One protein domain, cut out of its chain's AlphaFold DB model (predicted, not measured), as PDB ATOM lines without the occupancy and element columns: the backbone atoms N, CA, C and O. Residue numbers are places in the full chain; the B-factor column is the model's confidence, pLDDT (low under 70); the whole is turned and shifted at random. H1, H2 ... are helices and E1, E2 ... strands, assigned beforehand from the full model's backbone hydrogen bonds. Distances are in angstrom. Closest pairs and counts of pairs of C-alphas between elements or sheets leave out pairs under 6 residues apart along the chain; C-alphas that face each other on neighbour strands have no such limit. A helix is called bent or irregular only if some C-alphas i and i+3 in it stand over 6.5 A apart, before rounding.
ATOM      1  N   PHE A   2      -0.445 -58.196  25.902       52.16
ATOM      2  CA  PHE A   2       0.373 -57.814  24.744       52.16
ATOM      3  C   PHE A   2       1.861 -57.982  25.059       52.16
ATOM      4  O   PHE A   2       2.410 -57.165  25.795       52.16
ATOM      5  N   GLU A   3       2.497 -59.008  24.499       52.72
ATOM      6  CA  GLU A   3       3.928 -59.294  24.681       52.72
ATOM      7  C   GLU A   3       4.804 -58.534  23.692       52.72
ATOM      8  O   GLU A   3       4.498 -58.471  22.502       52.72
ATOM      9  N   THR A   4       5.902 -57.965  24.184       63.09
ATOM     10  CA  THR A   4       6.936 -57.341  23.355       63.09
ATOM     11  C   THR A   4       7.648 -58.389  22.514       63.09
ATOM     12  O   THR A   4       8.146 -59.382  23.044       63.09
ATOM     13  N   THR A   5       7.740 -58.159  21.208       69.19
ATOM     14  CA  THR A   5       8.410 -59.087  20.292       69.19
ATOM     15  C   THR A   5       9.858 -58.661  20.104       69.19
ATOM     16  O   THR A   5      10.121 -57.524  19.698       69.19
ATOM     17  N   LYS A   6      10.800 -59.578  20.354       77.44
ATOM     18  CA  LYS A   6      12.212 -59.323  20.064       77.44
ATOM     19  C   LYS A   6      12.435 -59.124  18.564       77.44
ATOM     20  O   LYS A   6      11.955 -59.911  17.752       77.44
ATOM     21  N   ASN A   7      13.207 -58.105  18.211       75.31
ATOM     22  CA  ASN A   7      13.642 -57.814  16.854       75.31
ATOM     23  C   ASN A   7      15.139 -57.497  16.838       75.31
ATOM     24  O   ASN A   7      15.565 -56.377  17.115       75.31
ATOM     25  N   THR A   8      15.946 -58.482  16.447       72.81
ATOM     26  CA  THR A   8      17.399 -58.323  16.298       72.81
ATOM     27  C   THR A   8      17.793 -57.534  15.043       72.81
ATOM     28  O   THR A   8      18.961 -57.195  14.879       72.81
ATOM     29  N   LYS A   9      16.839 -57.244  14.148       75.12
ATOM     30  CA  LYS A   9      17.012 -56.487  12.899       75.12
ATOM     31  C   LYS A   9      16.349 -55.106  12.932       75.12
ATOM     32  O   LYS A   9      16.247 -54.457  11.898       75.12
ATOM     33  N   TYR A  10      15.953 -54.612  14.106       74.31
ATOM     34  CA  TYR A  10      15.186 -53.367  14.258       74.31
ATOM     35  C   TYR A  10      15.787 -52.165  13.504       74.31
ATOM     36  O   TYR A  10      15.065 -51.331  12.952       74.31
ATOM     37  N   LEU A  11      17.120 -52.075  13.459       71.75
ATOM     38  CA  LEU A  11      17.841 -51.009  12.772       71.75
ATOM     39  C   LEU A  11      17.776 -51.154  11.243       71.75
ATOM     40  O   LEU A  11      17.684 -50.149  10.539       71.75
ATOM     41  N   GLU A  12      17.817 -52.387  10.737       76.88
ATOM     42  CA  GLU A  12      17.684 -52.697   9.310       76.88
ATOM     43  C   GLU A  12      16.264 -52.381   8.835       76.88
ATOM     44  O   GLU A  12      16.114 -51.611   7.885       76.88
ATOM     45  N   ASP A  13      15.246 -52.842   9.570       76.31
ATOM     46  CA  ASP A  13      13.827 -52.577   9.292       76.31
ATOM     47  C   ASP A  13      13.530 -51.066   9.280       76.31
ATOM     48  O   ASP A  13      12.894 -50.534   8.365       76.31
ATOM     49  N   THR A  14      14.061 -50.337  10.273       77.00
ATOM     50  CA  THR A  14      13.939 -48.872  10.348       77.00
ATOM     51  C   THR A  14      14.591 -48.199   9.137       77.00
ATOM     52  O   THR A  14      14.019 -47.288   8.537       77.00
ATOM     53  N   LEU A  15      15.792 -48.636   8.750       76.56
ATOM     54  CA  LEU A  15      16.528 -48.052   7.631       76.56
ATOM     55  C   LEU A  15      15.850 -48.344   6.284       76.56
ATOM     56  O   LEU A  15      15.854 -47.482   5.407       76.56
ATOM     57  N   GLU A  16      15.276 -49.531   6.098       77.88
ATOM     58  CA  GLU A  16      14.498 -49.872   4.904       77.88
ATOM     59  C   GLU A  16      13.254 -49.001   4.762       77.88
ATOM     60  O   GLU A  16      13.026 -48.440   3.687       77.88
ATOM     61  N   LEU A  17      12.513 -48.794   5.853       78.50
ATOM     62  CA  LEU A  17      11.336 -47.933   5.837       78.50
ATOM     63  C   LEU A  17      11.695 -46.480   5.479       78.50
ATOM     64  O   LEU A  17      11.030 -45.864   4.642       78.50
ATOM     65  N   LEU A  18      12.786 -45.942   6.039       73.62
ATOM     66  CA  LEU A  18      13.251 -44.581   5.741       73.62
ATOM     67  C   LEU A  18      13.602 -44.376   4.260       73.62
ATOM     68  O   LEU A  18      13.267 -43.337   3.688       73.62
ATOM     69  N   LYS A  19      14.213 -45.374   3.607       72.62
ATOM     70  CA  LYS A  19      14.545 -45.307   2.169       72.62
ATOM     71  C   LYS A  19      13.301 -45.112   1.304       72.62
ATOM     72  O   LYS A  19      13.333 -44.358   0.332       72.62
ATOM     73  N   VAL A  20      12.216 -45.808   1.636       73.31
ATOM     74  CA  VAL A  20      10.976 -45.776   0.847       73.31
ATOM     75  C   VAL A  20      10.223 -44.469   1.033       73.31
ATOM     76  O   VAL A  20       9.634 -43.949   0.088       73.31
ATOM     77  N   VAL A  21      10.284 -43.906   2.236       70.38
ATOM     78  CA  VAL A  21       9.663 -42.619   2.548       70.38
ATOM     79  C   VAL A  21      10.281 -41.471   1.758       70.38
ATOM     80  O   VAL A  21       9.544 -40.640   1.231       70.38
ATOM     81  N   GLU A  22      11.609 -41.401   1.697       71.81
ATOM     82  CA  GLU A  22      12.305 -40.267   1.077       71.81
ATOM     83  C   GLU A  22      12.387 -40.389  -0.450       71.81
ATOM     84  O   GLU A  22      12.429 -39.382  -1.159       71.81
ATOM     85  N   GLY A  23      12.355 -41.620  -0.972       73.50
ATOM     86  CA  GLY A  23      12.505 -41.903  -2.394       73.50
ATOM     87  C   GLY A  23      13.938 -41.676  -2.891       73.50
ATOM     88  O   GLY A  23      14.707 -40.896  -2.341       73.50
ATOM     89  N   PHE A  24      14.330 -42.383  -3.955       83.19
ATOM     90  CA  PHE A  24      15.689 -42.279  -4.495       83.19
ATOM     91  C   PHE A  24      15.770 -41.296  -5.665       83.19
ATOM     92  O   PHE A  24      15.127 -41.498  -6.702       83.19
ATOM     93  N   ARG A  25      16.643 -40.287  -5.561       86.50
ATOM     94  CA  ARG A  25      17.012 -39.417  -6.687       86.50
ATOM     95  C   ARG A  25      18.505 -39.467  -6.979       86.50
ATOM     96  O   ARG A  25      19.329 -39.008  -6.202       86.50
ATOM     97  N   LYS A  26      18.847 -39.964  -8.169       91.00
ATOM     98  CA  LYS A  26      20.244 -40.129  -8.600       91.00
ATOM     99  C   LYS A  26      21.029 -38.810  -8.720       91.00
ATOM    100  O   LYS A  26      22.244 -38.842  -8.606       91.00
ATOM    101  N   LEU A  27      20.357 -37.683  -8.991       93.06
ATOM    102  CA  LEU A  27      20.963 -36.354  -9.182       93.06
ATOM    103  C   LEU A  27      20.570 -35.404  -8.042       93.06
ATOM    104  O   LEU A  27      19.454 -35.552  -7.533       93.06
ATOM    105  N   PRO A  28      21.397 -34.384  -7.726       93.50
ATOM    106  CA  PRO A  28      21.022 -33.315  -6.804       93.50
ATOM    107  C   PRO A  28      19.698 -32.668  -7.212       93.50
ATOM    108  O   PRO A  28      19.501 -32.401  -8.396       93.50
ATOM    109  N   TYR A  29      18.784 -32.409  -6.292       91.56
ATOM    110  CA  TYR A  29      17.466 -31.836  -6.543       91.56
ATOM    111  C   TYR A  29      17.104 -30.804  -5.473       91.56
ATOM    112  O   TYR A  29      17.703 -30.771  -4.402       91.56
ATOM    113  N   ASN A  30      16.126 -29.959  -5.796       89.62
ATOM    114  CA  ASN A  30      15.515 -29.038  -4.848       89.62
ATOM    115  C   ASN A  30      14.473 -29.790  -4.009       89.62
ATOM    116  O   ASN A  30      13.431 -30.195  -4.537       89.62
ATOM    117  N   ASP A  31      14.773 -30.004  -2.730       83.69
ATOM    118  CA  ASP A  31      13.806 -30.492  -1.753       83.69
ATOM    119  C   ASP A  31      13.060 -29.289  -1.177       83.69
ATOM    120  O   ASP A  31      13.551 -28.664  -0.240       83.69
ATOM    121  N   LYS A  32      11.951 -28.920  -1.838       82.62
ATOM    122  CA  LYS A  32      11.124 -27.706  -1.678       82.62
ATOM    123  C   LYS A  32      10.635 -27.462  -0.240       82.62
ATOM    124  O   LYS A  32       9.450 -27.559   0.063       82.62
ATOM    125  N   ALA A  33      11.559 -27.184   0.664       70.69
ATOM    126  CA  ALA A  33      11.317 -27.099   2.093       70.69
ATOM    127  C   ALA A  33      10.716 -25.751   2.518       70.69
ATOM    128  O   ALA A  33      10.389 -25.579   3.692       70.69
ATOM    129  N   LYS A  34      10.598 -24.787   1.596       73.38
ATOM    130  CA  LYS A  34      10.088 -23.438   1.849       73.38
ATOM    131  C   LYS A  34       8.835 -23.149   1.026       73.38
ATOM    132  O   LYS A  34       8.620 -23.725  -0.037       73.38
ATOM    133  N   GLU A  35       8.022 -22.221   1.528       70.75
ATOM    134  CA  GLU A  35       6.746 -21.816   0.915       70.75
ATOM    135  C   GLU A  35       6.905 -21.181  -0.474       70.75
ATOM    136  O   GLU A  35       5.989 -21.240  -1.288       70.75
ATOM    137  N   ASP A  36       8.075 -20.612  -0.766       76.50
ATOM    138  CA  ASP A  36       8.421 -19.987  -2.047       76.50
ATOM    139  C   ASP A  36       8.938 -20.990  -3.098       76.50
ATOM    140  O   ASP A  36       9.589 -20.595  -4.066       76.50
ATOM    141  N   ASP A  37       8.679 -22.290  -2.906       77.81
ATOM    142  CA  ASP A  37       9.177 -23.399  -3.731       77.81
ATOM    143  C   ASP A  37      10.715 -23.557  -3.749       77.81
ATOM    144  O   ASP A  37      11.241 -24.423  -4.463       77.81
ATOM    145  N   SER A  38      11.457 -22.774  -2.959       83.44
ATOM    146  CA  SER A  38      12.893 -22.964  -2.747       83.44
ATOM    147  C   SER A  38      13.164 -23.983  -1.635       83.44
ATOM    148  O   SER A  38      12.274 -24.373  -0.873       83.44
ATOM    149  N   GLY A  39      14.395 -24.481  -1.548       87.12
ATOM    150  CA  GLY A  39      14.662 -25.573  -0.625       87.12
ATOM    151  C   GLY A  39      16.113 -25.989  -0.483       87.12
ATOM    152  O   GLY A  39      17.051 -25.290  -0.885       87.12
ATOM    153  N   TYR A  40      16.275 -27.146   0.150       88.69
ATOM    154  CA  TYR A  40      17.574 -27.740   0.425       88.69
ATOM    155  C   TYR A  40      18.098 -28.474  -0.808       88.69
ATOM    156  O   TYR A  40      17.364 -29.217  -1.471       88.69
ATOM    157  N   LEU A  41      19.388 -28.298  -1.103       92.88
ATOM    158  CA  LEU A  41      20.053 -29.062  -2.153       92.88
ATOM    159  C   LEU A  41      20.272 -30.502  -1.675       92.88
ATOM    160  O   LEU A  41      21.102 -30.755  -0.806       92.88
ATOM    161  N   THR A  42      19.550 -31.447  -2.268       91.50
ATOM    162  CA  THR A  42      19.430 -32.815  -1.740       91.50
ATOM    163  C   THR A  42      19.764 -33.863  -2.804       91.50
ATOM    164  O   THR A  42      19.539 -33.623  -3.984       91.50
ATOM    165  N   ILE A  43      20.303 -35.033  -2.448       92.19
ATOM    166  CA  ILE A  43      20.592 -36.144  -3.380       92.19
ATOM    167  C   ILE A  43      20.264 -37.509  -2.753       92.19
ATOM    168  O   ILE A  43      20.178 -37.648  -1.539       92.19
ATOM    169  N   GLY A  44      20.096 -38.550  -3.568       89.75
ATOM    170  CA  GLY A  44      19.935 -39.923  -3.100       89.75
ATOM    171  C   GLY A  44      18.628 -40.114  -2.338       89.75
ATOM    172  O   GLY A  44      17.571 -39.748  -2.848       89.75
ATOM    173  N   TYR A  45      18.722 -40.705  -1.147       85.25
ATOM    174  CA  TYR A  45      17.636 -40.818  -0.171       85.25
ATOM    175  C   TYR A  45      17.713 -39.620   0.782       85.25
ATOM    176  O   TYR A  45      18.319 -39.715   1.851       85.25
ATOM    177  N   GLY A  46      17.234 -38.453   0.342       82.75
ATOM    178  CA  GLY A  46      17.128 -37.275   1.209       82.75
ATOM    179  C   GLY A  46      18.450 -36.757   1.801       82.75
ATOM    180  O   GLY A  46      18.446 -36.190   2.889       82.75
ATOM    181  N   ILE A  47      19.598 -36.983   1.152       88.50
ATOM    182  CA  ILE A  47      20.910 -36.529   1.636       88.50
ATOM    183  C   ILE A  47      21.056 -35.032   1.327       88.50
ATOM    184  O   ILE A  47      21.349 -34.657   0.194       88.50
ATOM    185  N   ASN A  48      20.847 -34.183   2.332       89.75
ATOM    186  CA  ASN A  48      21.112 -32.748   2.319       89.75
ATOM    187  C   ASN A  48      22.612 -32.441   2.127       89.75
ATOM    188  O   ASN A  48      23.429 -32.666   3.018       89.75
ATOM    189  N   LEU A  49      22.972 -31.890   0.969       92.19
ATOM    190  CA  LEU A  49      24.343 -31.511   0.607       92.19
ATOM    191  C   LEU A  49      24.811 -30.206   1.270       92.19
ATOM    192  O   LEU A  49      25.990 -29.860   1.167       92.19
ATOM    193  N   GLN A  50      23.916 -29.485   1.950       91.31
ATOM    194  CA  GLN A  50      24.271 -28.341   2.795       91.31
ATOM    195  C   GLN A  50      24.850 -28.782   4.141       91.31
ATOM    196  O   GLN A  50      25.508 -27.996   4.813       91.31
ATOM    197  N   GLU A  51      24.652 -30.043   4.531       89.62
ATOM    198  CA  GLU A  51      25.313 -30.617   5.696       89.62
ATOM    199  C   GLU A  51      26.717 -31.074   5.303       89.62
ATOM    200  O   GLU A  51      26.894 -32.038   4.555       89.62
ATOM    201  N   ARG A  52      27.744 -30.397   5.827       91.12
ATOM    202  CA  ARG A  52      29.142 -30.620   5.420       91.12
ATOM    203  C   ARG A  52      29.579 -32.082   5.535       91.12
ATOM    204  O   ARG A  52      30.207 -32.612   4.624       91.12
ATOM    205  N   ASN A  53      29.198 -32.759   6.618       89.75
ATOM    206  CA  ASN A  53      29.523 -34.175   6.819       89.75
ATOM    207  C   ASN A  53      28.876 -35.069   5.747       89.75
ATOM    208  O   ASN A  53      29.470 -36.045   5.298       89.75
ATOM    209  N   TRP A  54      27.655 -34.743   5.324       90.62
ATOM    210  CA  TRP A  54      26.941 -35.517   4.313       90.62
ATOM    211  C   TRP A  54      27.522 -35.271   2.925       90.62
ATOM    212  O   TRP A  54      27.686 -36.220   2.162       90.62
ATOM    213  N   LEU A  55      27.920 -34.029   2.633       93.25
ATOM    214  CA  LEU A  55      28.690 -33.707   1.437       93.25
ATOM    215  C   LEU A  55      29.986 -34.523   1.382       93.25
ATOM    216  O   LEU A  55      30.235 -35.178   0.380       93.25
ATOM    217  N   ILE A  56      30.782 -34.545   2.455       92.31
ATOM    218  CA  ILE A  56      32.048 -35.300   2.495       92.31
ATOM    219  C   ILE A  56      31.814 -36.793   2.239       92.31
ATOM    220  O   ILE A  56      32.530 -37.398   1.444       92.31
ATOM    221  N   ALA A  57      30.783 -37.387   2.848       91.19
ATOM    222  CA  ALA A  57      30.430 -38.782   2.594       91.19
ATOM    223  C   ALA A  57      30.059 -39.034   1.120       91.19
ATOM    224  O   ALA A  57      30.467 -40.042   0.547       91.19
ATOM    225  N   VAL A  58      29.338 -38.101   0.484       92.00
ATOM    226  CA  VAL A  58      29.040 -38.148  -0.957       92.00
ATOM    227  C   VAL A  58      30.322 -38.072  -1.785       92.00
ATOM    228  O   VAL A  58      30.508 -38.896  -2.673       92.00
ATOM    229  N   LEU A  59      31.227 -37.137  -1.481       91.44
ATOM    230  CA  LEU A  59      32.499 -36.994  -2.200       91.44
ATOM    231  C   LEU A  59      33.368 -38.259  -2.081       91.44
ATOM    232  O   LEU A  59      34.001 -38.656  -3.059       91.44
ATOM    233  N   ASN A  60      33.346 -38.934  -0.927       89.75
ATOM    234  CA  ASN A  60      34.038 -40.209  -0.734       89.75
ATOM    235  C   ASN A  60      33.478 -41.320  -1.624       89.75
ATOM    236  O   ASN A  60      34.241 -42.005  -2.298       89.75
ATOM    237  N   GLU A  61      32.154 -41.478  -1.671       88.75
ATOM    238  CA  GLU A  61      31.522 -42.473  -2.547       88.75
ATOM    239  C   GLU A  61      31.718 -42.156  -4.038       88.75
ATOM    240  O   GLU A  61      31.690 -43.066  -4.865       88.75
ATOM    241  N   LEU A  62      31.957 -40.887  -4.381       88.88
ATOM    242  CA  LEU A  62      32.345 -40.450  -5.724       88.88
ATOM    243  C   LEU A  62      33.851 -40.614  -6.018       88.88
ATOM    244  O   LEU A  62      34.269 -40.308  -7.127       88.88
ATOM    245  N   GLY A  63      34.650 -41.117  -5.071       85.44
ATOM    246  CA  GLY A  63      36.051 -41.503  -5.293       85.44
ATOM    247  C   GLY A  63      37.097 -40.402  -5.089       85.44
ATOM    248  O   GLY A  63      38.271 -40.626  -5.377       85.44
ATOM    249  N   LEU A  64      36.719 -39.234  -4.559       87.06
ATOM    250  CA  LEU A  64      37.608 -38.061  -4.480       87.06
ATOM    251  C   LEU A  64      38.756 -38.163  -3.460       87.06
ATOM    252  O   LEU A  64      39.672 -37.349  -3.506       87.06
ATOM    253  N   PHE A  65      38.734 -39.142  -2.551       85.25
ATOM    254  CA  PHE A  65      39.759 -39.301  -1.505       85.25
ATOM    255  C   PHE A  65      40.719 -40.487  -1.740       85.25
ATOM    256  O   PHE A  65      41.477 -40.849  -0.843       85.25
ATOM    257  N   GLY A  66      40.724 -41.093  -2.936       70.19
ATOM    258  CA  GLY A  66      41.607 -42.221  -3.277       70.19
ATOM    259  C   GLY A  66      41.044 -43.603  -2.909       70.19
ATOM    260  O   GLY A  66      39.842 -43.756  -2.697       70.19
ATOM    261  N   SER A  67      41.893 -44.645  -2.899       58.28
ATOM    262  CA  SER A  67      41.479 -46.048  -2.695       58.28
ATOM    263  C   SER A  67      40.617 -46.212  -1.440       58.28
ATOM    264  O   SER A  67      41.078 -45.897  -0.346       58.28
ATOM    265  N   VAL A  68      39.388 -46.703  -1.645       55.94
ATOM    266  CA  VAL A  68      38.238 -46.736  -0.722       55.94
ATOM    267  C   VAL A  68      38.627 -46.707   0.759       55.94
ATOM    268  O   VAL A  68      38.877 -47.744   1.376       55.94
ATOM    269  N   ILE A  69      38.594 -45.512   1.351       63.88
ATOM    270  CA  ILE A  69      38.496 -45.380   2.802       63.88
ATOM    271  C   ILE A  69      37.091 -45.871   3.154       63.88
ATOM    272  O   ILE A  69      36.079 -45.305   2.726       63.88
ATOM    273  N   THR A  70      37.022 -46.997   3.859       74.00
ATOM    274  CA  THR A  70      35.742 -47.522   4.336       74.00
ATOM    275  C   THR A  70      35.250 -46.575   5.424       74.00
ATOM    276  O   THR A  70      35.881 -46.450   6.467       74.00
ATOM    277  N   LEU A  71      34.177 -45.840   5.131       82.69
ATOM    278  CA  LEU A  71      33.502 -44.990   6.104       82.69
ATOM    279  C   LEU A  71      32.445 -45.826   6.822       82.69
ATOM    280  O   LEU A  71      31.475 -46.240   6.185       82.69
ATOM    281  N   ASP A  72      32.616 -46.026   8.128       81.62
ATOM    282  CA  ASP A  72      31.658 -46.747   8.976       81.62
ATOM    283  C   ASP A  72      30.993 -45.817  10.007       81.62
ATOM    284  O   ASP A  72      29.932 -46.124  10.558       81.62
ATOM    285  N   SER A  73      31.577 -44.638  10.246       81.88
ATOM    286  CA  SER A  73      31.136 -43.686  11.260       81.88
ATOM    287  C   SER A  73      31.273 -42.217  10.834       81.88
ATOM    288  O   SER A  73      31.956 -41.851   9.879       81.88
ATOM    289  N   ILE A  74      30.632 -41.327  11.599       81.94
ATOM    290  CA  ILE A  74      30.776 -39.870  11.436       81.94
ATOM    291  C   ILE A  74      32.180 -39.397  11.832       81.94
ATOM    292  O   ILE A  74      32.639 -38.371  11.331       81.94
ATOM    293  N   ALA A  75      32.871 -40.128  12.712       84.81
ATOM    294  CA  ALA A  75      34.256 -39.826  13.050       84.81
ATOM    295  C   ALA A  75      35.166 -40.008  11.825       84.81
ATOM    296  O   ALA A  75      35.978 -39.127  11.548       84.81
ATOM    297  N   ASP A  76      34.942 -41.066  11.040       86.44
ATOM    298  CA  ASP A  76      35.694 -41.323   9.805       86.44
ATOM    299  C   ASP A  76      35.458 -40.215   8.772       86.44
ATOM    300  O   ASP A  76      36.398 -39.717   8.159       86.44
ATOM    301  N   ILE A  77      34.209 -39.745   8.642       88.38
ATOM    302  CA  ILE A  77      33.868 -38.597   7.786       88.38
ATOM    303  C   ILE A  77      34.629 -37.341   8.230       88.38
ATOM    304  O   ILE A  77      35.198 -36.635   7.402       88.38
ATOM    305  N   ARG A  78      34.648 -37.045   9.535       88.50
ATOM    306  CA  ARG A  78      35.339 -35.859  10.068       88.50
ATOM    307  C   ARG A  78      36.851 -35.935   9.876       88.50
ATOM    308  O   ARG A  78      37.471 -34.901   9.663       88.50
ATOM    309  N   ALA A  79      37.433 -37.133   9.912       89.25
ATOM    310  CA  ALA A  79      38.857 -37.334   9.653       89.25
ATOM    311  C   ALA A  79      39.258 -36.985   8.205       89.25
ATOM    312  O   ALA A  79      40.411 -36.621   7.958       89.25
ATOM    313  N   LEU A  80      38.314 -37.046   7.256       89.62
ATOM    314  CA  LEU A  80      38.532 -36.610   5.873       89.62
ATOM    315  C   LEU A  80      38.542 -35.084   5.712       89.62
ATOM    316  O   LEU A  80      39.146 -34.605   4.756       89.62
ATOM    317  N   ASP A  81      37.945 -34.316   6.631       91.62
ATOM    318  CA  ASP A  81      37.996 -32.841   6.647       91.62
ATOM    319  C   ASP A  81      39.296 -32.331   7.297       91.62
ATOM    320  O   ASP A  81      39.299 -31.568   8.264       91.62
ATOM    321  N   ASN A  82      40.424 -32.816   6.783       89.88
ATOM    322  CA  ASN A  82      41.772 -32.477   7.232       89.88
ATOM    323  C   ASN A  82      42.423 -31.433   6.310       89.88
ATOM    324  O   ASN A  82      41.878 -31.084   5.265       89.88
ATOM    325  N   THR A  83      43.601 -30.939   6.694       90.25
ATOM    326  CA  THR A  83      44.326 -29.879   5.974       90.25
ATOM    327  C   THR A  83      44.530 -30.179   4.488       90.25
ATOM    328  O   THR A  83      44.393 -29.263   3.679       90.25
ATOM    329  N   ASP A  84      44.791 -31.435   4.123       87.50
ATOM    330  CA  ASP A  84      45.116 -31.829   2.746       87.50
ATOM    331  C   ASP A  84      43.882 -31.788   1.834       87.50
ATOM    332  O   ASP A  84      43.954 -31.367   0.681       87.50
ATOM    333  N   ASN A  85      42.718 -32.157   2.372       90.44
ATOM    334  CA  ASN A  85      41.457 -32.195   1.632       90.44
ATOM    335  C   ASN A  85      40.640 -30.899   1.741       90.44
ATOM    336  O   ASN A  85      39.704 -30.681   0.962       90.44
ATOM    337  N   LYS A  86      40.965 -30.041   2.715       91.88
ATOM    338  CA  LYS A  86      40.137 -28.904   3.138       91.88
ATOM    339  C   LYS A  86      39.757 -27.977   1.990       91.88
ATOM    340  O   LYS A  86      38.584 -27.652   1.833       91.88
ATOM    341  N   THR A  87      40.733 -27.586   1.170       93.94
ATOM    342  CA  THR A  87      40.514 -26.662   0.048       93.94
ATOM    343  C   THR A  87      39.522 -27.225  -0.967       93.94
ATOM    344  O   THR A  87      38.607 -26.519  -1.380       93.94
ATOM    345  N   MET A  88      39.656 -28.504  -1.326       93.56
ATOM    346  CA  MET A  88      38.729 -29.171  -2.242       93.56
ATOM    347  C   MET A  88      37.316 -29.226  -1.648       93.56
ATOM    348  O   MET A  88      36.355 -28.829  -2.306       93.56
ATOM    349  N   ILE A  89      37.181 -29.692  -0.401       94.81
ATOM    350  CA  ILE A  89      35.877 -29.809   0.268       94.81
ATOM    351  C   ILE A  89      35.206 -28.431   0.379       94.81
ATOM    352  O   ILE A  89      34.005 -28.320   0.140       94.81
ATOM    353  N   ASP A  90      35.962 -27.376   0.694       95.94
ATOM    354  CA  ASP A  90      35.447 -26.008   0.795       95.94
ATOM    355  C   ASP A  90      34.932 -25.469  -0.543       95.94
ATOM    356  O   ASP A  90      33.897 -24.801  -0.566       95.94
ATOM    357  N   GLU A  91      35.585 -25.785  -1.664       95.69
ATOM    358  CA  GLU A  91      35.082 -25.417  -2.992       95.69
ATOM    359  C   GLU A  91      33.724 -26.073  -3.290       95.69
ATOM    360  O   GLU A  91      32.800 -25.381  -3.722       95.69
ATOM    361  N   PHE A  92      33.561 -27.369  -2.996       95.75
ATOM    362  CA  PHE A  92      32.262 -28.038  -3.130       95.75
ATOM    363  C   PHE A  92      31.222 -27.451  -2.172       95.75
ATOM    364  O   PHE A  92      30.111 -27.121  -2.587       95.75
ATOM    365  N   TYR A  93      31.583 -27.277  -0.903       95.94
ATOM    366  CA  TYR A  93      30.675 -26.797   0.135       95.94
ATOM    367  C   TYR A  93      30.176 -25.374  -0.132       95.94
ATOM    368  O   TYR A  93      29.022 -25.049   0.140       95.94
ATOM    369  N   ASN A  94      31.019 -24.520  -0.714       94.94
ATOM    370  CA  ASN A  94      30.630 -23.166  -1.093       94.94
ATOM    371  C   ASN A  94      29.541 -23.131  -2.169       94.94
ATOM    372  O   ASN A  94      28.741 -22.201  -2.151       94.94
ATOM    373  N   ILE A  95      29.482 -24.132  -3.053       92.81
ATOM    374  CA  ILE A  95      28.389 -24.283  -4.023       92.81
ATOM    375  C   ILE A  95      27.148 -24.858  -3.340       92.81
ATOM    376  O   ILE A  95      26.034 -24.413  -3.605       92.81
ATOM    377  N   THR A  96      27.313 -25.871  -2.481       92.81
ATOM    378  CA  THR A  96      26.158 -26.604  -1.948       92.81
ATOM    379  C   THR A  96      25.422 -25.871  -0.841       92.81
ATOM    380  O   THR A  96      24.230 -26.118  -0.701       92.81
ATOM    381  N   LYS A  97      26.083 -24.976  -0.088       90.94
ATOM    382  CA  LYS A  97      25.495 -24.238   1.049       90.94
ATOM    383  C   LYS A  97      24.351 -23.288   0.671       90.94
ATOM    384  O   LYS A  97      23.632 -22.828   1.554       90.94
ATOM    385  N   GLU A  98      24.200 -22.952  -0.607       83.81
ATOM    386  CA  GLU A  98      23.155 -22.041  -1.070       83.81
ATOM    387  C   GLU A  98      21.794 -22.749  -1.191       83.81
ATOM    388  O   GLU A  98      21.697 -23.938  -1.506       83.81
ATOM    389  N   ILE A  99      20.718 -22.006  -0.920       83.94
ATOM    390  CA  ILE A  99      19.340 -22.457  -1.156       83.94
ATOM    391  C   ILE A  99      19.106 -22.530  -2.662       83.94
ATOM    392  O   ILE A  99      19.486 -21.621  -3.400       83.94
ATOM    393  N   VAL A 100      18.449 -23.594  -3.117       88.44
ATOM    394  CA  VAL A 100      18.206 -23.831  -4.543       88.44
ATOM    395  C   VAL A 100      16.727 -23.735  -4.891       88.44
ATOM    396  O   VAL A 100      15.855 -23.994  -4.064       88.44
ATOM    397  N   THR A 101      16.448 -23.380  -6.142       89.81
ATOM    398  CA  THR A 101      15.121 -23.454  -6.755       89.81
ATOM    399  C   THR A 101      15.156 -24.460  -7.905       89.81
ATOM    400  O   THR A 101      16.217 -24.948  -8.308       89.81
ATOM    401  N   ASN A 102      13.992 -24.777  -8.473       86.31
ATOM    402  CA  ASN A 102      13.931 -25.618  -9.673       86.31
ATOM    403  C   ASN A 102      14.627 -24.986 -10.888       86.31
ATOM    404  O   ASN A 102      15.078 -25.723 -11.762       86.31
ATOM    405  N   ASP A 103      14.755 -23.659 -10.919       87.31
ATOM    406  CA  ASP A 103      15.400 -22.942 -12.019       87.31
ATOM    407  C   ASP A 103      16.926 -22.918 -11.855       87.31
ATOM    408  O   ASP A 103      17.665 -23.042 -12.833       87.31
ATOM    409  N   THR A 104      17.428 -22.823 -10.618       90.06
ATOM    410  CA  THR A 104      18.875 -22.738 -10.355       90.06
ATOM    411  C   THR A 104      19.564 -24.100 -10.270       90.06
ATOM    412  O   THR A 104      20.767 -24.189 -10.528       90.06
ATOM    413  N   ILE A 105      18.823 -25.186 -10.011       91.88
ATOM    414  CA  ILE A 105      19.390 -26.533  -9.822       91.88
ATOM    415  C   ILE A 105      20.222 -27.028 -11.016       91.88
ATOM    416  O   ILE A 105      21.195 -27.764 -10.836       91.88
ATOM    417  N   GLY A 106      19.866 -26.634 -12.243       91.81
ATOM    418  CA  GLY A 106      20.624 -26.984 -13.449       91.81
ATOM    419  C   GLY A 106      22.033 -26.383 -13.446       91.81
ATOM    420  O   GLY A 106      23.010 -27.078 -13.746       91.81
ATOM    421  N   ASN A 107      22.147 -25.121 -13.026       92.06
ATOM    422  CA  ASN A 107      23.425 -24.423 -12.915       92.06
ATOM    423  C   ASN A 107      24.272 -25.023 -11.791       92.06
ATOM    424  O   ASN A 107      25.434 -25.356 -12.022       92.06
ATOM    425  N   THR A 108      23.675 -25.274 -10.623       93.06
ATOM    426  CA  THR A 108      24.359 -25.912  -9.488       93.06
ATOM    427  C   THR A 108      24.938 -27.275  -9.871       93.06
ATOM    428  O   THR A 108      26.111 -27.545  -9.623       93.06
ATOM    429  N   ARG A 109      24.162 -28.129 -10.559       93.56
ATOM    430  CA  ARG A 109      24.651 -29.429 -11.066       93.56
ATOM    431  C   ARG A 109      25.846 -29.267 -12.008       93.56
ATOM    432  O   ARG A 109      26.788 -30.050 -11.942       93.56
ATOM    433  N   THR A 110      25.819 -28.250 -12.867       92.88
ATOM    434  CA  THR A 110      26.914 -27.963 -13.806       92.88
ATOM    435  C   THR A 110      28.187 -27.549 -13.070       92.88
ATOM    436  O   THR A 110      29.262 -28.051 -13.391       92.88
ATOM    437  N   GLN A 111      28.072 -26.699 -12.047       93.19
ATOM    438  CA  GLN A 111      29.208 -26.278 -11.223       93.19
ATOM    439  C   GLN A 111      29.806 -27.450 -10.432       93.19
ATOM    440  O   GLN A 111      31.024 -27.625 -10.433       93.19
ATOM    441  N   LEU A 112      28.964 -28.302  -9.832       93.19
ATOM    442  CA  LEU A 112      29.410 -29.503  -9.115       93.19
ATOM    443  C   LEU A 112      30.133 -30.492 -10.038       93.19
ATOM    444  O   LEU A 112      31.196 -30.993  -9.683       93.19
ATOM    445  N   ASN A 113      29.607 -30.727 -11.245       91.44
ATOM    446  CA  ASN A 113      30.280 -31.547 -12.256       91.44
ATOM    447  C   ASN A 113      31.620 -30.934 -12.697       91.44
ATOM    448  O   ASN A 113      32.575 -31.664 -12.955       91.44
ATOM    449  N   GLY A 114      31.695 -29.603 -12.797       90.50
ATOM    450  CA  GLY A 114      32.925 -28.886 -13.127       90.50
ATOM    451  C   GLY A 114      34.012 -29.073 -12.070       90.50
ATOM    452  O   GLY A 114      35.150 -29.377 -12.421       90.50
ATOM    453  N   LEU A 115      33.659 -28.957 -10.786       91.56
ATOM    454  CA  LEU A 115      34.589 -29.234  -9.689       91.56
ATOM    455  C   LEU A 115      34.981 -30.708  -9.616       91.56
ATOM    456  O   LEU A 115      36.151 -31.006  -9.406       91.56
ATOM    457  N   LEU A 116      34.041 -31.630  -9.836       89.81
ATOM    458  CA  LEU A 116      34.343 -33.061  -9.839       89.81
ATOM    459  C   LEU A 116      35.418 -33.385 -10.881       89.81
ATOM    460  O   LEU A 116      36.422 -33.991 -10.537       89.81
ATOM    461  N   LYS A 117      35.294 -32.853 -12.101       87.12
ATOM    462  CA  LYS A 117      36.305 -33.004 -13.164       87.12
ATOM    463  C   LYS A 117      37.643 -32.319 -12.875       87.12
ATOM    464  O   LYS A 117      38.645 -32.670 -13.486       87.12
ATOM    465  N   LYS A 118      37.660 -31.294 -12.018       88.94
ATOM    466  CA  LYS A 118      38.894 -30.603 -11.612       88.94
ATOM    467  C   LYS A 118      39.736 -31.477 -10.678       88.94
ATOM    468  O   LYS A 118      40.959 -31.405 -10.747       88.94
ATOM    469  N   TYR A 119      39.091 -32.254  -9.809       86.38
ATOM    470  CA  TYR A 119      39.753 -33.016  -8.743       86.38
ATOM    471  C   TYR A 119      39.794 -34.531  -8.979       86.38
ATOM    472  O   TYR A 119      40.645 -35.205  -8.406       86.38
ATOM    473  N   ASP A 120      38.928 -35.060  -9.838       75.62
ATOM    474  CA  ASP A 120      38.910 -36.454 -10.272       75.62
ATOM    475  C   ASP A 120      39.199 -36.524 -11.783       75.62
ATOM    476  O   ASP A 120      38.562 -35.847 -12.591       75.62
ATOM    477  N   ASN A 121      40.171 -37.351 -12.178       58.62
ATOM    478  CA  ASN A 121      40.567 -37.535 -13.580       58.62
ATOM    479  C   ASN A 121      39.541 -38.354 -14.394       58.62
ATOM    480  O   ASN A 121      39.755 -38.595 -15.587       58.62
ATOM    481  N   ALA A 122      38.441 -38.811 -13.785       56.38
ATOM    482  CA  ALA A 122      37.390 -39.563 -14.460       56.38
ATOM    483  C   ALA A 122      36.245 -38.673 -14.993       56.38
ATOM    484  O   ALA A 122      35.894 -37.629 -14.448       56.38
ATOM    485  N   GLN A 123      35.626 -39.120 -16.094       55.41
ATOM    486  CA  GLN A 123      34.442 -38.529 -16.748       55.41
ATOM    487  C   GLN A 123      33.161 -38.745 -15.907       55.41
ATOM    488  O   GLN A 123      32.166 -39.292 -16.386       55.41
ATOM    489  N   SER A 124      33.202 -38.373 -14.631       64.81
ATOM    490  CA  SER A 124      32.160 -38.628 -13.638       64.81
ATOM    491  C   SER A 124      31.126 -37.497 -13.621       64.81
ATOM    492  O   SER A 124      31.477 -36.317 -13.639       64.81
ATOM    493  N   ASP A 125      29.839 -37.847 -13.545       83.50
ATOM    494  CA  ASP A 125      28.783 -36.900 -13.160       83.50
ATOM    495  C   ASP A 125      28.589 -36.969 -11.642       83.50
ATOM    496  O   ASP A 125      28.698 -38.046 -11.057       83.50
ATOM    497  N   PHE A 126      28.194 -35.862 -11.018       91.06
ATOM    498  CA  PHE A 126      27.775 -35.797  -9.620       91.06
ATOM    499  C   PHE A 126      26.430 -36.530  -9.443       91.06
ATOM    500  O   PHE A 126      25.351 -35.927  -9.420       91.06
ATOM    501  N   LYS A 127      26.487 -37.865  -9.400       92.06
ATOM    502  CA  LYS A 127      25.336 -38.771  -9.309       92.06
ATOM    503  C   LYS A 127      25.646 -39.965  -8.414       92.06
ATOM    504  O   LYS A 127      26.749 -40.492  -8.455       92.06
ATOM    505  N   LEU A 128      24.648 -40.431  -7.668       91.56
ATOM    506  CA  LEU A 128      24.767 -41.613  -6.808       91.56
ATOM    507  C   LEU A 128      24.082 -42.836  -7.424       91.56
ATOM    508  O   LEU A 128      23.081 -42.709  -8.139       91.56
ATOM    509  N   THR A 129      24.574 -44.026  -7.085       89.69
ATOM    510  CA  THR A 129      23.817 -45.284  -7.169       89.69
ATOM    511  C   THR A 129      22.942 -45.468  -5.922       89.69
ATOM    512  O   THR A 129      23.105 -44.775  -4.913       89.69
ATOM    513  N   LYS A 130      21.985 -46.408  -5.970       84.94
ATOM    514  CA  LYS A 130      21.162 -46.746  -4.794       84.94
ATOM    515  C   LYS A 130      22.026 -47.246  -3.632       84.94
ATOM    516  O   LYS A 130      21.801 -46.843  -2.499       84.94
ATOM    517  N   GLU A 131      23.032 -48.066  -3.921       85.19
ATOM    518  CA  GLU A 131      23.948 -48.641  -2.927       85.19
ATOM    519  C   GLU A 131      24.771 -47.563  -2.213       85.19
ATOM    520  O   GLU A 131      24.785 -47.526  -0.981       85.19
ATOM    521  N   GLN A 132      25.358 -46.623  -2.964       88.56
ATOM    522  CA  GLN A 132      26.094 -45.487  -2.395       88.56
ATOM    523  C   GLN A 132      25.183 -44.625  -1.506       88.56
ATOM    524  O   GLN A 132      25.540 -44.284  -0.379       88.56
ATOM    525  N   GLY A 133      23.962 -44.334  -1.974       87.81
ATOM    526  CA  GLY A 133      22.969 -43.601  -1.189       87.81
ATOM    527  C   GLY A 133      22.602 -44.301   0.126       87.81
ATOM    528  O   GLY A 133      22.497 -43.640   1.157       87.81
ATOM    529  N   ILE A 134      22.445 -45.632   0.117       81.62
ATOM    530  CA  ILE A 134      22.153 -46.430   1.323       81.62
ATOM    531  C   ILE A 134      23.306 -46.350   2.322       81.62
ATOM    532  O   ILE A 134      23.065 -46.150   3.514       81.62
ATOM    533  N   LYS A 135      24.546 -46.497   1.845       85.44
ATOM    534  CA  LYS A 135      25.736 -46.471   2.698       85.44
ATOM    535  C   LYS A 135      25.881 -45.125   3.405       85.44
ATOM    536  O   LYS A 135      25.988 -45.092   4.630       85.44
ATOM    537  N   ILE A 136      25.753 -44.023   2.663       85.88
ATOM    538  CA  ILE A 136      25.792 -42.668   3.232       85.88
ATOM    539  C   ILE A 136      24.662 -42.478   4.246       85.88
ATOM    540  O   ILE A 136      24.905 -41.990   5.349       85.88
ATOM    541  N   LYS A 137      23.436 -42.909   3.915       81.50
ATOM    542  CA  LYS A 137      22.285 -42.750   4.812       81.50
ATOM    543  C   LYS A 137      22.464 -43.512   6.124       81.50
ATOM    544  O   LYS A 137      22.134 -42.973   7.175       81.50
ATOM    545  N   LYS A 138      23.029 -44.724   6.092       80.62
ATOM    546  CA  LYS A 138      23.308 -45.518   7.300       80.62
ATOM    547  C   LYS A 138      24.234 -44.769   8.266       80.62
ATOM    548  O   LYS A 138      23.953 -44.719   9.460       80.62
ATOM    549  N   ILE A 139      25.286 -44.136   7.744       80.00
ATOM    550  CA  ILE A 139      26.257 -43.374   8.543       80.00
ATOM    551  C   ILE A 139      25.639 -42.061   9.042       80.00
ATOM    552  O   ILE A 139      25.719 -41.737  10.226       80.00
ATOM    553  N   ALA A 140      24.974 -41.324   8.150       73.69
ATOM    554  CA  ALA A 140      24.328 -40.046   8.437       73.69
ATOM    555  C   ALA A 140      23.240 -40.152   9.517       73.69
ATOM    556  O   ALA A 140      23.123 -39.280  10.380       73.69
ATOM    557  N   SER A 141      22.473 -41.242   9.496       73.50
ATOM    558  CA  SER A 141      21.406 -41.506  10.458       73.50
ATOM    559  C   SER A 141      21.920 -41.885  11.853       73.50
ATOM    560  O   SER A 141      21.151 -41.819  12.810       73.50
ATOM    561  N   ASN A 142      23.209 -42.211  12.021       73.44
ATOM    562  CA  ASN A 142      23.769 -42.697  13.289       73.44
ATOM    563  C   ASN A 142      23.615 -41.709  14.456       73.44
ATOM    564  O   ASN A 142      23.198 -42.101  15.541       73.44
ATOM    565  N   ASN A 143      23.827 -40.409  14.235       67.31
ATOM    566  CA  ASN A 143      23.600 -39.405  15.286       67.31
ATOM    567  C   ASN A 143      22.130 -39.323  15.716       67.31
ATOM    568  O   ASN A 143      21.827 -39.087  16.882       67.31
ATOM    569  N   ILE A 144      21.200 -39.514  14.782       64.94
ATOM    570  CA  ILE A 144      19.770 -39.505  15.093       64.94
ATOM    571  C   ILE A 144      19.396 -40.797  15.835       64.94
ATOM    572  O   ILE A 144      18.646 -40.721  16.806       64.94
ATOM    573  N   PHE A 145      19.981 -41.946  15.461       73.06
ATOM    574  CA  PHE A 145      19.848 -43.206  16.203       73.06
ATOM    575  C   PHE A 145      20.370 -43.060  17.640       73.06
ATOM    576  O   PHE A 145      19.677 -43.435  18.584       73.06
ATOM    577  N   GLN A 146      21.536 -42.438  17.830       72.94
ATOM    578  CA  GLN A 146      22.100 -42.156  19.153       72.94
ATOM    579  C   GLN A 146      21.234 -41.191  19.967       72.94
ATOM    580  O   GLN A 146      21.003 -41.431  21.149       72.94
ATOM    581  N   ASN A 147      20.694 -40.139  19.348       68.38
ATOM    582  CA  ASN A 147      19.799 -39.200  20.025       68.38
ATOM    583  C   ASN A 147      18.493 -39.871  20.463       68.38
ATOM    584  O   ASN A 147      18.070 -39.711  21.607       68.38
ATOM    585  N   ALA A 148      17.863 -40.651  19.583       67.50
ATOM    586  CA  ALA A 148      16.656 -41.402  19.914       67.50
ATOM    587  C   ALA A 148      16.930 -42.474  20.985       67.50
ATOM    588  O   ALA A 148      16.131 -42.631  21.906       67.50
ATOM    589  N   SER A 149      18.084 -43.150  20.925       73.69
ATOM    590  CA  SER A 149      18.562 -44.039  21.989       73.69
ATOM    591  C   SER A 149      18.745 -43.299  23.308       73.69
ATOM    592  O   SER A 149      18.249 -43.767  24.322       73.69
ATOM    593  N   SER A 150      19.395 -42.134  23.313       72.19
ATOM    594  CA  SER A 150      19.610 -41.355  24.535       72.19
ATOM    595  C   SER A 150      18.291 -40.904  25.161       72.19
ATOM    596  O   SER A 150      18.143 -40.968  26.382       72.19
ATOM    597  N   ILE A 151      17.319 -40.483  24.344       68.81
ATOM    598  CA  ILE A 151      15.979 -40.139  24.827       68.81
ATOM    599  C   ILE A 151      15.301 -41.380  25.409       68.81
ATOM    600  O   ILE A 151      14.792 -41.307  26.525       68.81
ATOM    601  N   ASN A 152      15.322 -42.518  24.707       71.50
ATOM    602  CA  ASN A 152      14.766 -43.772  25.213       71.50
ATOM    603  C   ASN A 152      15.393 -44.172  26.556       71.50
ATOM    604  O   ASN A 152      14.659 -44.403  27.510       71.50
ATOM    605  N   ASP A 153      16.721 -44.159  26.659       74.38
ATOM    606  CA  ASP A 153      17.460 -44.555  27.863       74.38
ATOM    607  C   ASP A 153      17.113 -43.662  29.069       74.38
ATOM    608  O   ASP A 153      16.989 -44.146  30.196       74.38
ATOM    609  N   LYS A 154      16.889 -42.362  28.833       69.38
ATOM    610  CA  LYS A 154      16.498 -41.401  29.877       69.38
ATOM    611  C   LYS A 154      15.012 -41.446  30.235       69.38
ATOM    612  O   LYS A 154      14.661 -41.107  31.361       69.38
ATOM    613  N   THR A 155      14.137 -41.816  29.298       66.25
ATOM    614  CA  THR A 155      12.689 -41.597  29.440       66.25
ATOM    615  C   THR A 155      11.851 -42.872  29.359       66.25
ATOM    616  O   THR A 155      11.257 -43.277  30.358       66.25
ATOM    617  N   LEU A 156      11.777 -43.494  28.180       65.75
ATOM    618  CA  LEU A 156      10.885 -44.618  27.887       65.75
ATOM    619  C   LEU A 156      11.390 -45.952  28.443       65.75
ATOM    620  O   LEU A 156      10.575 -46.792  28.813       65.75
ATOM    621  N   LYS A 157      12.716 -46.135  28.506       73.12
ATOM    622  CA  LYS A 157      13.405 -47.366  28.917       73.12
ATOM    623  C   LYS A 157      12.901 -48.618  28.186       73.12
ATOM    624  O   LYS A 157      12.845 -49.692  28.777       73.12
ATOM    625  N   MET A 158      12.515 -48.483  26.916       73.25
ATOM    626  CA  MET A 158      12.142 -49.640  26.104       73.25
ATOM    627  C   MET A 158      13.382 -50.446  25.737       73.25
ATOM    628  O   MET A 158      14.451 -49.873  25.499       73.25
ATOM    629  N   ASP A 159      13.223 -51.764  25.676       76.25
ATOM    630  CA  ASP A 159      14.266 -52.660  25.196       76.25
ATOM    631  C   ASP A 159      14.560 -52.354  23.718       76.25
ATOM    632  O   ASP A 159      13.654 -52.283  22.885       76.25
TER     633      ASP A 159
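What this domain is: This is residues 2 to 159 of the 921 residues of an uncharacterized protein of Helicobacter cinaedi CCUG 18818 = ATCC BAA-847 (UniProt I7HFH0). H2 and H6 make the middle of a compact, helical body, with the hairpin of E1 and E2 on one side and the helical hairpin of H4 and H5 at one end; H1 and H7 lie toward the other end, where residues 150 to 156 stick out. H3 packs on H2. The 158 printed residues hold seven named helices and two antiparallel strands, order H1 E1 E2 H2 H3 H4 H5 H6 H7, class mostly helix. The radius of gyration of the C-alphas is 17.4 A; the spans are 58 by 40 by 25 A.

How they stand to each other: H1, residues 10 to 22, is close to but not clearly touching H6, residues 130 to 140; their closest C-alphas, Leu 15 and Lys 138, are 7.2 A apart. E1, residues 24 to 31, bends by 113 degrees at residue 27 and forms a hairpin with E2, residues 40 to 45, with N 29 and O 42 at 2.7 A. The closest C-alphas of E2 and H6, Gly 44 and Gly 133, are 5.1 A apart. The hub H2, residues 52 to 61, touches H6 (Ala 57 and Ile 136, closest C-alphas, 6.1 A) and H3, residues 74 to 80 (Ala 57 and Ile 77, 6.2 A). H2 only just touches H4, residues 83 to 96, with 3 pairs of C-alphas within 8 A, the closest Arg 52 and Tyr 93 at 6.7 A; H4 does this with residues 89 to 93 alone. H4 and H5, residues 105 to 119, form a helical hairpin at a shallow tilt of 17 degrees, opposite ways, closest C-alphas Phe 92 and Leu 112, 6.8 A. H7, residues 142 to 154, touches no helix. Each O i to N i+4 pair is within hydrogen-bond range in H1, H2, H3, H5, H6 and H7, and 7 of 10 in H4.

Where its parts are: H1 begins at C-alpha 10 (15.186, -53.367, 14.258) and H7 ends at C-alpha 154 (16.498, -41.401, 29.877). H5 is 21.4 A long, H4 20.1 A, H1 18.8 A and H7 18.2 A. H4 is irregular: C-alphas 84 and 87 are 7.4 A apart.

The domain as a whole: The farthest C-alphas, Phe 2 and Lys 118, are 59.5 A apart. The printed part has no cut, and its long link is H2 to H3. Confidence is under 70 in 19 residues, among them 2 to 5 and 121 to 124.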